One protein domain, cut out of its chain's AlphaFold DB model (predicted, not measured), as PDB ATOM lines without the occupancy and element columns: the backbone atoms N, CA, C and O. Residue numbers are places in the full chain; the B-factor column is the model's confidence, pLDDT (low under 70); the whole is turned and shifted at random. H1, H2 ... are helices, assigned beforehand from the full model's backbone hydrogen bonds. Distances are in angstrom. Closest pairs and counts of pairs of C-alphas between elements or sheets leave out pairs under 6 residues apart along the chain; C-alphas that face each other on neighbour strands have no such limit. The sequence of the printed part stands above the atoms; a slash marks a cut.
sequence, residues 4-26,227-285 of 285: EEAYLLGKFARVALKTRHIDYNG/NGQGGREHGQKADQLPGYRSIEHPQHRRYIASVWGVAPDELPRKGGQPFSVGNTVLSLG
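Overview. This is residues 4 to 26 and 227 to 285 of the 285 residues of the protein "Assimilatory nitrate reductase large subunit" of Geobacillus stearothermophilus (UniProt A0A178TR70). With little regular structure, three short helices sit about a looped middle, residues 234 to 249, and a tail, residues 274 to 285, sticks out and makes the length. The printed part has 82 residues, 30 of them in H1, H2 and H3, in that order, with no named strand: all helix. It is compact, with a radius of gyration of the C-alphas of 13.4 A and spans of 40 by 27 by 23 A.

Along the chain. H1, residues 4 to 16, begins at C-alpha 4 (-3.599, 17.175, 1.679) and is 16.7 A long. H2 is residues 228 to 233. H3, residues 250 to 260, measures 15.3 A and ends at C-alpha 260 (-7.835, 9.279, -9.517).

Arrangement. H1, with residues 6 to 7 alone, only just touches H2, with 3 pairs of C-alphas within 8 A; the closest, Ala 6 and Gly 231, are 5.3 A apart. Their tilt is steep, 49 degrees, the same way. H1 and H3 are close but not clearly touching, about perpendicular at 76 degrees; their closest C-alphas, Lys 11 and Trp 260, are 8.0 A apart. H2 and H3 are apart. Every O i to N i+4 pair is within hydrogen-bond range in H1 and H3, 1 of 2 in H2.

Size, cuts and confidence. Residues 27 to 226 are not printed; C-alphas 26 and 227 are 9.7 A apart. The link H2 to H3 is long. Residues 273 to 285 have pLDDT under 70.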
ATOM      1  N   GLU A   4      -4.027  18.492   2.133       95.50
ATOM      2  CA  GLU A   4      -3.599  17.175   1.679       95.50
ATOM      3  C   GLU A   4      -4.380  16.079   2.404       95.50
ATOM      4  O   GLU A   4      -4.947  15.195   1.764       95.50
ATOM      5  N   GLU A   5      -4.491  16.170   3.732       94.62
ATOM      6  CA  GLU A   5      -5.293  15.237   4.523       94.62
ATOM      7  C   GLU A   5      -6.773  15.297   4.131       94.62
ATOM      8  O   GLU A   5      -7.436  14.262   4.029       94.62
ATOM      9  N   ALA A   6      -7.306  16.501   3.891       93.75
ATOM     10  CA  ALA A   6      -8.695  16.681   3.491       93.75
ATOM     11  C   ALA A   6      -8.993  16.036   2.133       93.75
ATOM     12  O   ALA A   6      -9.981  15.305   1.995       93.75
ATOM     13  N   TYR A   7      -8.100  16.246   1.167       95.50
ATOM     14  CA  TYR A   7      -8.153  15.623  -0.147       95.50
ATOM     15  C   TYR A   7      -8.054  14.097  -0.064       95.50
ATOM     16  O   TYR A   7      -8.871  13.384  -0.655       95.50
ATOM     17  N   LEU A   8      -7.080  13.583   0.695       95.62
ATOM     18  CA  LEU A   8      -6.860  12.147   0.858       95.62
ATOM     19  C   LEU A   8      -8.053  11.466   1.525       95.62
ATOM     20  O   LEU A   8      -8.493  10.427   1.035       95.62
ATOM     21  N   LEU A   9      -8.635  12.063   2.571       94.38
ATOM     22  CA  LEU A   9      -9.850  11.542   3.200       94.38
ATOM     23  C   LEU A   9     -11.024  11.525   2.210       94.38
ATOM     24  O   LEU A   9     -11.753  10.536   2.121       94.38
ATOM     25  N   GLY A  10     -11.170  12.594   1.420       93.75
ATOM     26  CA  GLY A  10     -12.164  12.701   0.355       93.75
ATOM     27  C   GLY A  10     -12.053  11.606  -0.702       93.75
ATOM     28  O   GLY A  10     -13.072  11.022  -1.093       93.75
ATOM     29  N   LYS A  11     -10.829  11.313  -1.147       95.75
ATOM     30  CA  LYS A  11     -10.535  10.238  -2.098       95.75
ATOM     31  C   LYS A  11     -10.742   8.862  -1.464       95.75
ATOM     32  O   LYS A  11     -11.407   8.021  -2.059       95.75
ATOM     33  N   PHE A  12     -10.229   8.640  -0.254       95.81
ATOM     34  CA  PHE A  12     -10.352   7.376   0.475       95.81
ATOM     35  C   PHE A  12     -11.818   6.974   0.680       95.81
ATOM     36  O   PHE A  12     -12.206   5.865   0.313       95.81
ATOM     37  N   ALA A  13     -12.658   7.891   1.170       95.25
ATOM     38  CA  ALA A  13     -14.079   7.625   1.370       95.25
ATOM     39  C   ALA A  13     -14.788   7.227   0.061       95.25
ATOM     40  O   ALA A  13     -15.560   6.269   0.029       95.25
ATOM     41  N   ARG A  14     -14.502   7.929  -1.040       95.00
ATOM     42  CA  ARG A  14     -15.197   7.715  -2.317       95.00
ATOM     43  C   ARG A  14     -14.677   6.521  -3.110       95.00
ATOM     44  O   ARG A  14     -15.474   5.865  -3.763       95.00
ATOM     45  N   VAL A  15     -13.374   6.250  -3.069       96.25
ATOM     46  CA  VAL A  15     -12.731   5.218  -3.898       96.25
ATOM     47  C   VAL A  15     -12.529   3.919  -3.126       96.25
ATOM     48  O   VAL A  15     -12.931   2.862  -3.599       96.25
ATOM     49  N   ALA A  16     -11.931   3.984  -1.933       96.50
ATOM     50  CA  ALA A  16     -11.607   2.783  -1.164       96.50
ATOM     51  C   ALA A  16     -12.836   2.237  -0.430       96.50
ATOM     52  O   ALA A  16     -13.128   1.048  -0.509       96.50
ATOM     53  N   LEU A  17     -13.586   3.114   0.248       96.25
ATOM     54  CA  LEU A  17     -14.793   2.718   0.984       96.25
ATOM     55  C   LEU A  17     -16.062   2.723   0.125       96.25
ATOM     56  O   LEU A  17     -17.088   2.205   0.561       96.25
ATOM     57  N   LYS A  18     -16.017   3.343  -1.063       94.88
ATOM     58  CA  LYS A  18     -17.169   3.521  -1.967       94.88
ATOM     59  C   LYS A  18     -18.399   4.121  -1.272       94.88
ATOM     60  O   LYS A  18     -19.539   3.807  -1.610       94.88
ATOM     61  N   THR A  19     -18.181   5.002  -0.295       92.88
ATOM     62  CA  THR A  19     -19.255   5.608   0.494       92.88
ATOM     63  C   THR A  19     -19.587   7.018   0.020       92.88
ATOM     64  O   THR A  19     -18.712   7.845  -0.234       92.88
ATOM     65  N   ARG A  20     -20.888   7.318  -0.042       91.44
ATOM     66  CA  ARG A  20     -21.416   8.684  -0.216       91.44
ATOM     67  C   ARG A  20     -21.443   9.490   1.087       91.44
ATOM     68  O   ARG A  20     -21.825  10.657   1.083       91.44
ATOM     69  N   HIS A  21     -21.107   8.855   2.209       91.38
ATOM     70  CA  HIS A  21     -21.205   9.428   3.547       91.38
ATOM     71  C   HIS A  21     -19.865  10.031   3.964       91.38
ATOM     72  O   HIS A  21     -19.111   9.439   4.732       91.38
ATOM     73  N   ILE A  22     -19.576  11.215   3.431       89.88
ATOM     74  CA  ILE A  22     -18.453  12.048   3.856       89.88
ATOM     75  C   ILE A  22     -18.924  13.482   4.047       89.88
ATOM     76  O   ILE A  22     -19.613  14.045   3.198       89.88
ATOM     77  N   ASP A  23     -18.519  14.069   5.165       89.44
ATOM     78  CA  ASP A  23     -18.804  15.452   5.491       89.44
ATOM     79  C   ASP A  23     -17.754  16.047   6.412       89.44
ATOM     80  O   ASP A  23     -16.953  15.328   7.013       89.44
ATOM     81  N   TYR A  24     -17.827  17.361   6.572       86.44
ATOM     82  CA  TYR A  24     -17.014  18.114   7.508       86.44
ATOM     83  C   TYR A  24     -17.899  18.948   8.433       86.44
ATOM     84  O   TYR A  24     -19.032  19.318   8.118       86.44
ATOM     85  N   ASN A  25     -17.364  19.279   9.602       85.62
ATOM     86  CA  ASN A  25     -18.066  20.064  10.618       85.62
ATOM     87  C   ASN A  25     -18.456  21.479  10.146       85.62
ATOM     88  O   ASN A  25     -19.373  22.077  10.709       85.62
ATOM     89  N   GLY A  26     -17.835  22.000   9.080       81.94
ATOM     90  CA  GLY A  26     -18.253  23.253   8.457       81.94
ATOM     91  C   GLY A  26     -19.679  23.211   7.902       81.94
ATOM     92  O   GLY A  26     -20.268  24.273   7.721       81.94
ATOM     93  N   ASN A 227      -8.716  25.791   8.815       89.25
ATOM     94  CA  ASN A 227      -8.782  25.199   7.473       89.25
ATOM     95  C   ASN A 227     -10.206  24.794   7.042       89.25
ATOM     96  O   ASN A 227     -10.404  23.812   6.327       89.25
ATOM     97  N   GLY A 228     -11.226  25.531   7.501       86.50
ATOM     98  CA  GLY A 228     -12.618  25.243   7.126       86.50
ATOM     99  C   GLY A 228     -12.878  25.446   5.631       86.50
ATOM    100  O   GLY A 228     -13.667  24.722   5.028       86.50
ATOM    101  N   GLN A 229     -12.182  26.409   5.025       87.50
ATOM    102  CA  GLN A 229     -12.248  26.663   3.591       87.50
ATOM    103  C   GLN A 229     -11.568  25.549   2.787       87.50
ATOM    104  O   GLN A 229     -12.197  24.960   1.906       87.50
ATOM    105  N   GLY A 230     -10.329  25.205   3.148       89.75
ATOM    106  CA  GLY A 230      -9.561  24.176   2.459       89.75
ATOM    107  C   GLY A 230     -10.203  22.792   2.546       89.75
ATOM    108  O   GLY A 230     -10.266  22.091   1.541       89.75
ATOM    109  N   GLY A 231     -10.788  22.420   3.692       88.69
ATOM    110  CA  GLY A 231     -11.519  21.152   3.827       88.69
ATOM    111  C   GLY A 231     -12.647  20.992   2.798       88.69
ATOM    112  O   GLY A 231     -12.798  19.940   2.171       88.69
ATOM    113  N   ARG A 232     -13.401  22.068   2.557       86.81
ATOM    114  CA  ARG A 232     -14.466  22.095   1.551       86.81
ATOM    115  C   ARG A 232     -13.915  22.099   0.126       86.81
ATOM    116  O   ARG A 232     -14.359  21.297  -0.692       86.81
ATOM    117  N   GLU A 233     -12.923  22.947  -0.153       89.69
ATOM    118  CA  GLU A 233     -12.235  23.015  -1.452       89.69
ATOM    119  C   GLU A 233     -11.695  21.659  -1.894       89.69
ATOM    120  O   GLU A 233     -11.770  21.311  -3.070       89.69
ATOM    121  N   HIS A 234     -11.204  20.861  -0.949       91.44
ATOM    122  CA  HIS A 234     -10.586  19.567  -1.211       91.44
ATOM    123  C   HIS A 234     -11.572  18.389  -1.110       91.44
ATOM    124  O   HIS A 234     -11.165  17.230  -1.155       91.44
ATOM    125  N   GLY A 235     -12.883  18.659  -1.062       77.81
ATOM    126  CA  GLY A 235     -13.919  17.650  -1.284       77.81
ATOM    127  C   GLY A 235     -14.401  16.903  -0.037       77.81
ATOM    128  O   GLY A 235     -14.923  15.792  -0.166       77.81
ATOM    129  N   GLN A 236     -14.299  17.483   1.163       84.88
ATOM    130  CA  GLN A 236     -14.915  16.924   2.380       84.88
ATOM    131  C   GLN A 236     -16.424  17.214   2.505       84.88
ATOM    132  O   GLN A 236     -16.941  17.386   3.603       84.88
ATOM    133  N   LYS A 237     -17.153  17.288   1.389       86.62
ATOM    134  CA  LYS A 237     -18.596  17.545   1.380       86.62
ATOM    135  C   LYS A 237     -19.319  16.475   0.572       86.62
ATOM    136  O   LYS A 237     -18.853  16.080  -0.495       86.62
ATOM    137  N   ALA A 238     -20.478  16.043   1.060       89.25
ATOM    138  CA  ALA A 238     -21.242  14.935   0.482       89.25
ATOM    139  C   ALA A 238     -21.720  15.170  -0.965       89.25
ATOM    140  O   ALA A 238     -22.127  14.226  -1.640       89.25
ATOM    141  N   ASP A 239     -21.703  16.417  -1.439       88.75
ATOM    142  CA  ASP A 239     -22.194  16.845  -2.750       88.75
ATOM    143  C   ASP A 239     -21.118  17.488  -3.649       88.75
ATOM    144  O   ASP A 239     -21.421  17.879  -4.778       88.75
ATOM    145  N   GLN A 240     -19.862  17.563  -3.192       89.69
ATOM    146  CA  GLN A 240     -18.752  18.164  -3.938       89.69
ATOM    147  C   GLN A 240     -17.579  17.189  -4.115       89.69
ATOM    148  O   GLN A 240     -17.330  16.299  -3.305       89.69
ATOM    149  N   LEU A 241     -16.848  17.390  -5.198       93.88
ATOM    150  CA  LEU A 241     -15.531  16.865  -5.520       93.88
ATOM    151  C   LEU A 241     -14.507  18.016  -5.401       93.88
ATOM    152  O   LEU A 241     -14.910  19.183  -5.377       93.88
ATOM    153  N   PRO A 242     -13.193  17.724  -5.351       94.25
ATOM    154  CA  PRO A 242     -12.164  18.755  -5.214       94.25
ATOM    155  C   PRO A 242     -12.282  19.887  -6.246       94.25
ATOM    156  O   PRO A 242     -12.610  19.651  -7.414       94.25
ATOM    157  N   GLY A 243     -11.974  21.113  -5.821       91.00
ATOM    158  CA  GLY A 243     -12.059  22.340  -6.614       91.00
ATOM    159  C   GLY A 243     -13.494  22.775  -6.910       91.00
ATOM    160  O   GLY A 243     -13.793  23.088  -8.057       91.00
ATOM    161  N   TYR A 244     -14.384  22.722  -5.911       88.44
ATOM    162  CA  TYR A 244     -15.795  23.155  -6.000       88.44
ATOM    163  C   TYR A 244     -16.657  22.430  -7.036       88.44
ATOM    164  O   TYR A 244     -17.765  22.844  -7.377       88.44
ATOM    165  N   ARG A 245     -16.179  21.292  -7.523       91.44
ATOM    166  CA  ARG A 245     -16.846  20.518  -8.558       91.44
ATOM    167  C   ARG A 245     -18.057  19.795  -7.979       91.44
ATOM    168  O   ARG A 245     -17.915  19.001  -7.064       91.44
ATOM    169  N   SER A 246     -19.251  19.986  -8.533       91.12
ATOM    170  CA  SER A 246     -20.416  19.163  -8.157       91.12
ATOM    171  C   SER A 246     -20.174  17.668  -8.424       91.12
ATOM    172  O   SER A 246     -19.750  17.300  -9.523       91.12
ATOM    173  N   ILE A 247     -20.495  16.806  -7.448       92.56
ATOM    174  CA  ILE A 247     -20.421  15.338  -7.592       92.56
ATOM    175  C   ILE A 247     -21.486  14.776  -8.541       92.56
ATOM    176  O   ILE A 247     -21.370  13.636  -8.984       92.56
ATOM    177  N   GLU A 248     -22.514  15.560  -8.859       93.44
ATOM    178  CA  GLU A 248     -23.606  15.171  -9.756       93.44
ATOM    179  C   GLU A 248     -23.339  15.579 -11.210       93.44
ATOM    180  O   GLU A 248     -23.953  15.031 -12.123       93.44
ATOM    181  N   HIS A 249     -22.398  16.498 -11.452       94.94
ATOM    182  CA  HIS A 249     -22.118  16.988 -12.798       94.94
ATOM    183  C   HIS A 249     -21.250  15.985 -13.587       94.94
ATOM    184  O   HIS A 249     -20.113  15.710 -13.182       94.94
ATOM    185  N   PRO A 250     -21.715  15.450 -14.736       96.75
ATOM    186  CA  PRO A 250     -21.012  14.379 -15.445       96.75
ATOM    187  C   PRO A 250     -19.570  14.723 -15.836       96.75
ATOM    188  O   PRO A 250     -18.676  13.893 -15.681       96.75
ATOM    189  N   GLN A 251     -19.313  15.950 -16.299       97.25
ATOM    190  CA  GLN A 251     -17.962  16.360 -16.705       97.25
ATOM    191  C   GLN A 251     -17.014  16.481 -15.505       97.25
ATOM    192  O   GLN A 251     -15.850  16.096 -15.591       97.25
ATOM    193  N   HIS A 252     -17.519  16.946 -14.358       96.25
ATOM    194  CA  HIS A 252     -16.736  17.047 -13.127       96.25
ATOM    195  C   HIS A 252     -16.319  15.674 -12.609       96.25
ATOM    196  O   HIS A 252     -15.164  15.472 -12.234       96.25
ATOM    197  N   ARG A 253     -17.258  14.720 -12.632       96.88
ATOM    198  CA  ARG A 253     -17.001  13.324 -12.266       96.88
ATOM    199  C   ARG A 253     -15.943  12.707 -13.171       96.88
ATOM    200  O   ARG A 253     -14.993  12.134 -12.654       96.88
ATOM    201  N   ARG A 254     -16.071  12.868 -14.496       97.88
ATOM    202  CA  ARG A 254     -15.087  12.361 -15.471       97.88
ATOM    203  C   ARG A 254     -13.687  12.903 -15.205       97.88
ATOM    204  O   ARG A 254     -12.750  12.116 -15.135       97.88
ATOM    205  N   TYR A 255     -13.567  14.213 -15.001       97.75
ATOM    206  CA  TYR A 255     -12.284  14.856 -14.723       97.75
ATOM    207  C   TYR A 255     -11.627  14.320 -13.443       97.75
ATOM    208  O   TYR A 255     -10.458  13.952 -13.437       97.75
ATOM    209  N   ILE A 256     -12.370  14.243 -12.337       97.44
ATOM    210  CA  ILE A 256     -11.792  13.775 -11.070       97.44
ATOM    211  C   ILE A 256     -11.490  12.276 -11.114       97.44
ATOM    212  O   ILE A 256     -10.450  11.848 -10.618       97.44
ATOM    213  N   ALA A 257     -12.345  11.482 -11.757       97.44
ATOM    214  CA  ALA A 257     -12.115  10.057 -11.953       97.44
ATOM    215  C   ALA A 257     -10.836   9.788 -12.766       97.44
ATOM    216  O   ALA A 257     -10.045   8.933 -12.367       97.44
ATOM    217  N   SER A 258     -10.564  10.570 -13.822       98.06
ATOM    218  CA  SER A 258      -9.321  10.435 -14.595       98.06
ATOM    219  C   SER A 258      -8.079  10.787 -13.776       98.06
ATOM    220  O   SER A 258      -7.067  10.108 -13.889       98.06
ATOM    221  N   VAL A 259      -8.156  11.802 -12.905       97.31
ATOM    222  CA  VAL A 259      -7.064  12.140 -11.970       97.31
ATOM    223  C   VAL A 259      -6.846  11.027 -10.939       97.31
ATOM    224  O   VAL A 259      -5.723  10.787 -10.498       97.31
ATOM    225  N   TRP A 260      -7.910  10.342 -10.521       97.38
ATOM    226  CA  TRP A 260      -7.835   9.279  -9.517       97.38
ATOM    227  C   TRP A 260      -7.548   7.888 -10.080       97.38
ATOM    228  O   TRP A 260      -7.223   7.010  -9.280       97.38
ATOM    229  N   GLY A 261      -7.617   7.704 -11.401       97.81
ATOM    230  CA  GLY A 261      -7.392   6.422 -12.068       97.81
ATOM    231  C   GLY A 261      -8.539   5.423 -11.882       97.81
ATOM    232  O   GLY A 261      -8.280   4.232 -11.768       97.81
ATOM    233  N   VAL A 262      -9.787   5.901 -11.808       97.81
ATOM    234  CA  VAL A 262     -11.000   5.073 -11.623       97.81
ATOM    235  C   VAL A 262     -12.037   5.372 -12.704       97.81
ATOM    236  O   VAL A 262     -11.970   6.425 -13.345       97.81
ATOM    237  N   ALA A 263     -13.026   4.496 -12.905       97.44
ATOM    238  CA  ALA A 263     -14.139   4.823 -13.790       97.44
ATOM    239  C   ALA A 263     -15.080   5.867 -13.141       97.44
ATOM    240  O   ALA A 263     -15.333   5.817 -11.934       97.44
ATOM    241  N   PRO A 264     -15.664   6.810 -13.907       95.94
ATOM    242  CA  PRO A 264     -16.567   7.831 -13.357       95.94
ATOM    243  C   PRO A 264     -17.808   7.267 -12.648       95.94
ATOM    244  O   PRO A 264     -18.350   7.910 -11.743       95.94
ATOM    245  N   ASP A 265     -18.251   6.077 -13.053       95.31
ATOM    246  CA  ASP A 265     -19.414   5.389 -12.484       95.31
ATOM    247  C   ASP A 265     -19.090   4.665 -11.167       95.31
ATOM    248  O   ASP A 265     -19.999   4.340 -10.409       95.31
ATOM    249  N   GLU A 266     -17.805   4.485 -10.839       95.50
ATOM    250  CA  GLU A 266     -17.378   3.968  -9.533       95.50
ATOM    251  C   GLU A 266     -17.485   5.014  -8.422       95.50
ATOM    252  O   GLU A 266     -17.552   4.663  -7.243       95.50
ATOM    253  N   LEU A 267     -17.503   6.306  -8.772       95.69
ATOM    254  CA  LEU A 267     -17.686   7.359  -7.781       95.69
ATOM    255  C   LEU A 267     -19.115   7.297  -7.215       95.69
ATOM    256  O   LEU A 267     -20.079   7.239  -7.983       95.69
ATOM    257  N   PRO A 268     -19.310   7.411  -5.894       94.44
ATOM    258  CA  PRO A 268     -20.649   7.512  -5.332       94.44
ATOM    259  C   PRO A 268     -21.388   8.755  -5.858       94.44
ATOM    260  O   PRO A 268     -20.787   9.721  -6.347       94.44
ATOM    261  N   ARG A 269     -22.720   8.729  -5.773       93.12
ATOM    262  CA  ARG A 269     -23.577   9.910  -5.974       93.12
ATOM    263  C   ARG A 269     -23.631  10.747  -4.695       93.12
ATOM    264  O   ARG A 269     -23.089  10.352  -3.661       93.12
ATOM    265  N   LYS A 270     -24.295  11.896  -4.763       91.19
ATOM    266  CA  LYS A 270     -24.525  12.809  -3.646       91.19
ATOM    267  C   LYS A 270     -25.068  12.071  -2.413       91.19
ATOM    268  O   LYS A 270     -26.016  11.285  -2.497       91.19
ATOM    269  N   GLY A 271     -24.445  12.318  -1.262       84.69
ATOM    270  CA  GLY A 271     -24.944  11.872   0.042       84.69
ATOM    271  C   GLY A 271     -26.168  12.675   0.500       84.69
ATOM    272  O   GLY A 271     -26.506  13.702  -0.085       84.69
ATOM    273  N   GLY A 272     -26.855  12.205   1.546       70.69
ATOM    274  CA  GLY A 272     -28.098  12.826   2.026       70.69
ATOM    275  C   GLY A 272     -27.967  14.320   2.365       70.69
ATOM    276  O   GLY A 272     -26.941  14.769   2.881       70.69
ATOM    277  N   GLN A 273     -29.029  15.086   2.088       56.91
ATOM    278  CA  GLN A 273     -29.215  16.453   2.588       56.91
ATOM    279  C   GLN A 273     -30.263  16.458   3.702       56.91
ATOM    280  O   GLN A 273     -31.290  15.810   3.525       56.91
ATOM    281  N   PRO A 274     -30.064  17.204   4.802       44.97
ATOM    282  CA  PRO A 274     -31.125  17.347   5.788       44.97
ATOM    283  C   PRO A 274     -32.107  18.509   5.528       44.97
ATOM    284  O   PRO A 274     -33.148  18.498   6.165       44.97
ATOM    285  N   PHE A 275     -31.860  19.484   4.630       41.00
ATOM    286  CA  PHE A 275     -32.754  20.659   4.493       41.00
ATOM    287  C   PHE A 275     -32.815  21.258   3.071       41.00
ATOM    288  O   PHE A 275     -31.782  21.413   2.421       41.00
ATOM    289  N   SER A 276     -34.028  21.598   2.614       33.34
ATOM    290  CA  SER A 276     -34.354  22.317   1.367       33.34
ATOM    291  C   SER A 276     -34.560  23.814   1.628       33.34
ATOM    292  O   SER A 276     -35.174  24.156   2.637       33.34
ATOM    293  N   VAL A 277     -34.128  24.695   0.717       39.81
ATOM    294  CA  VAL A 277     -34.344  26.152   0.810       39.81
ATOM    295  C   VAL A 277     -34.969  26.679  -0.492       39.81
ATOM    296  O   VAL A 277     -34.606  26.208  -1.565       39.81
ATOM    297  N   GLY A 278     -35.959  27.576  -0.378       35.03
ATOM    298  CA  GLY A 278     -36.802  28.083  -1.473       35.03
ATOM    299  C   GLY A 278     -36.183  29.194  -2.340       35.03
ATOM    300  O   GLY A 278     -35.204  29.835  -1.960       35.03
ATOM    301  N   ASN A 279     -36.794  29.410  -3.512       35.91
ATOM    302  CA  ASN A 279     -36.263  30.165  -4.654       35.91
ATOM    303  C   ASN A 279     -36.840  31.585  -4.768       35.91
ATOM    304  O   ASN A 279     -38.055  31.695  -4.872       35.91
ATOM    305  N   THR A 280     -35.953  32.593  -4.839       37.50
ATOM    306  CA  THR A 280     -36.029  33.864  -5.620       37.50
ATOM    307  C   THR A 280     -34.694  34.584  -5.396       37.50
ATOM    308  O   THR A 280     -34.509  34.986  -4.257       37.50
ATOM    309  N   VAL A 281     -33.768  34.720  -6.368       41.34
ATOM    310  CA  VAL A 281     -32.350  35.169  -6.196       41.34
ATOM    311  C   VAL A 281     -31.970  36.367  -7.087       41.34
ATOM    312  O   VAL A 281     -32.301  36.333  -8.266       41.34
ATOM    313  N   LEU A 282     -31.224  37.358  -6.549       34.28
ATOM    314  CA  LEU A 282     -30.350  38.230  -7.355       34.28
ATOM    315  C   LEU A 282     -29.010  37.537  -7.578       34.28
ATOM    316  O   LEU A 282     -28.336  37.189  -6.605       34.28
ATOM    317  N   SER A 283     -28.622  37.336  -8.830       43.38
ATOM    318  CA  SER A 283     -27.342  36.713  -9.175       43.38
ATOM    319  C   SER A 283     -26.580  37.540 -10.195       43.38
ATOM    320  O   SER A 283     -27.185  38.292 -10.961       43.38
ATOM    321  N   LEU A 284     -25.254  37.406 -10.205       40.50
ATOM    322  CA  LEU A 284     -24.422  37.961 -11.262       40.50
ATOM    323  C   LEU A 284     -24.808  37.323 -12.604       40.50
ATOM    324  O   LEU A 284     -24.984  36.103 -12.683       40.50
ATOM    325  N   GLY A 285     -24.987  38.172 -13.616       32.22
ATOM    326  CA  GLY A 285     -25.260  37.798 -15.007       32.22
ATOM    327  C   GLY A 285     -24.001  37.711 -15.858       32.22
ATOM    328  O   GLY A 285     -23.027  38.441 -15.557       32.22
TER     329      GLY A 285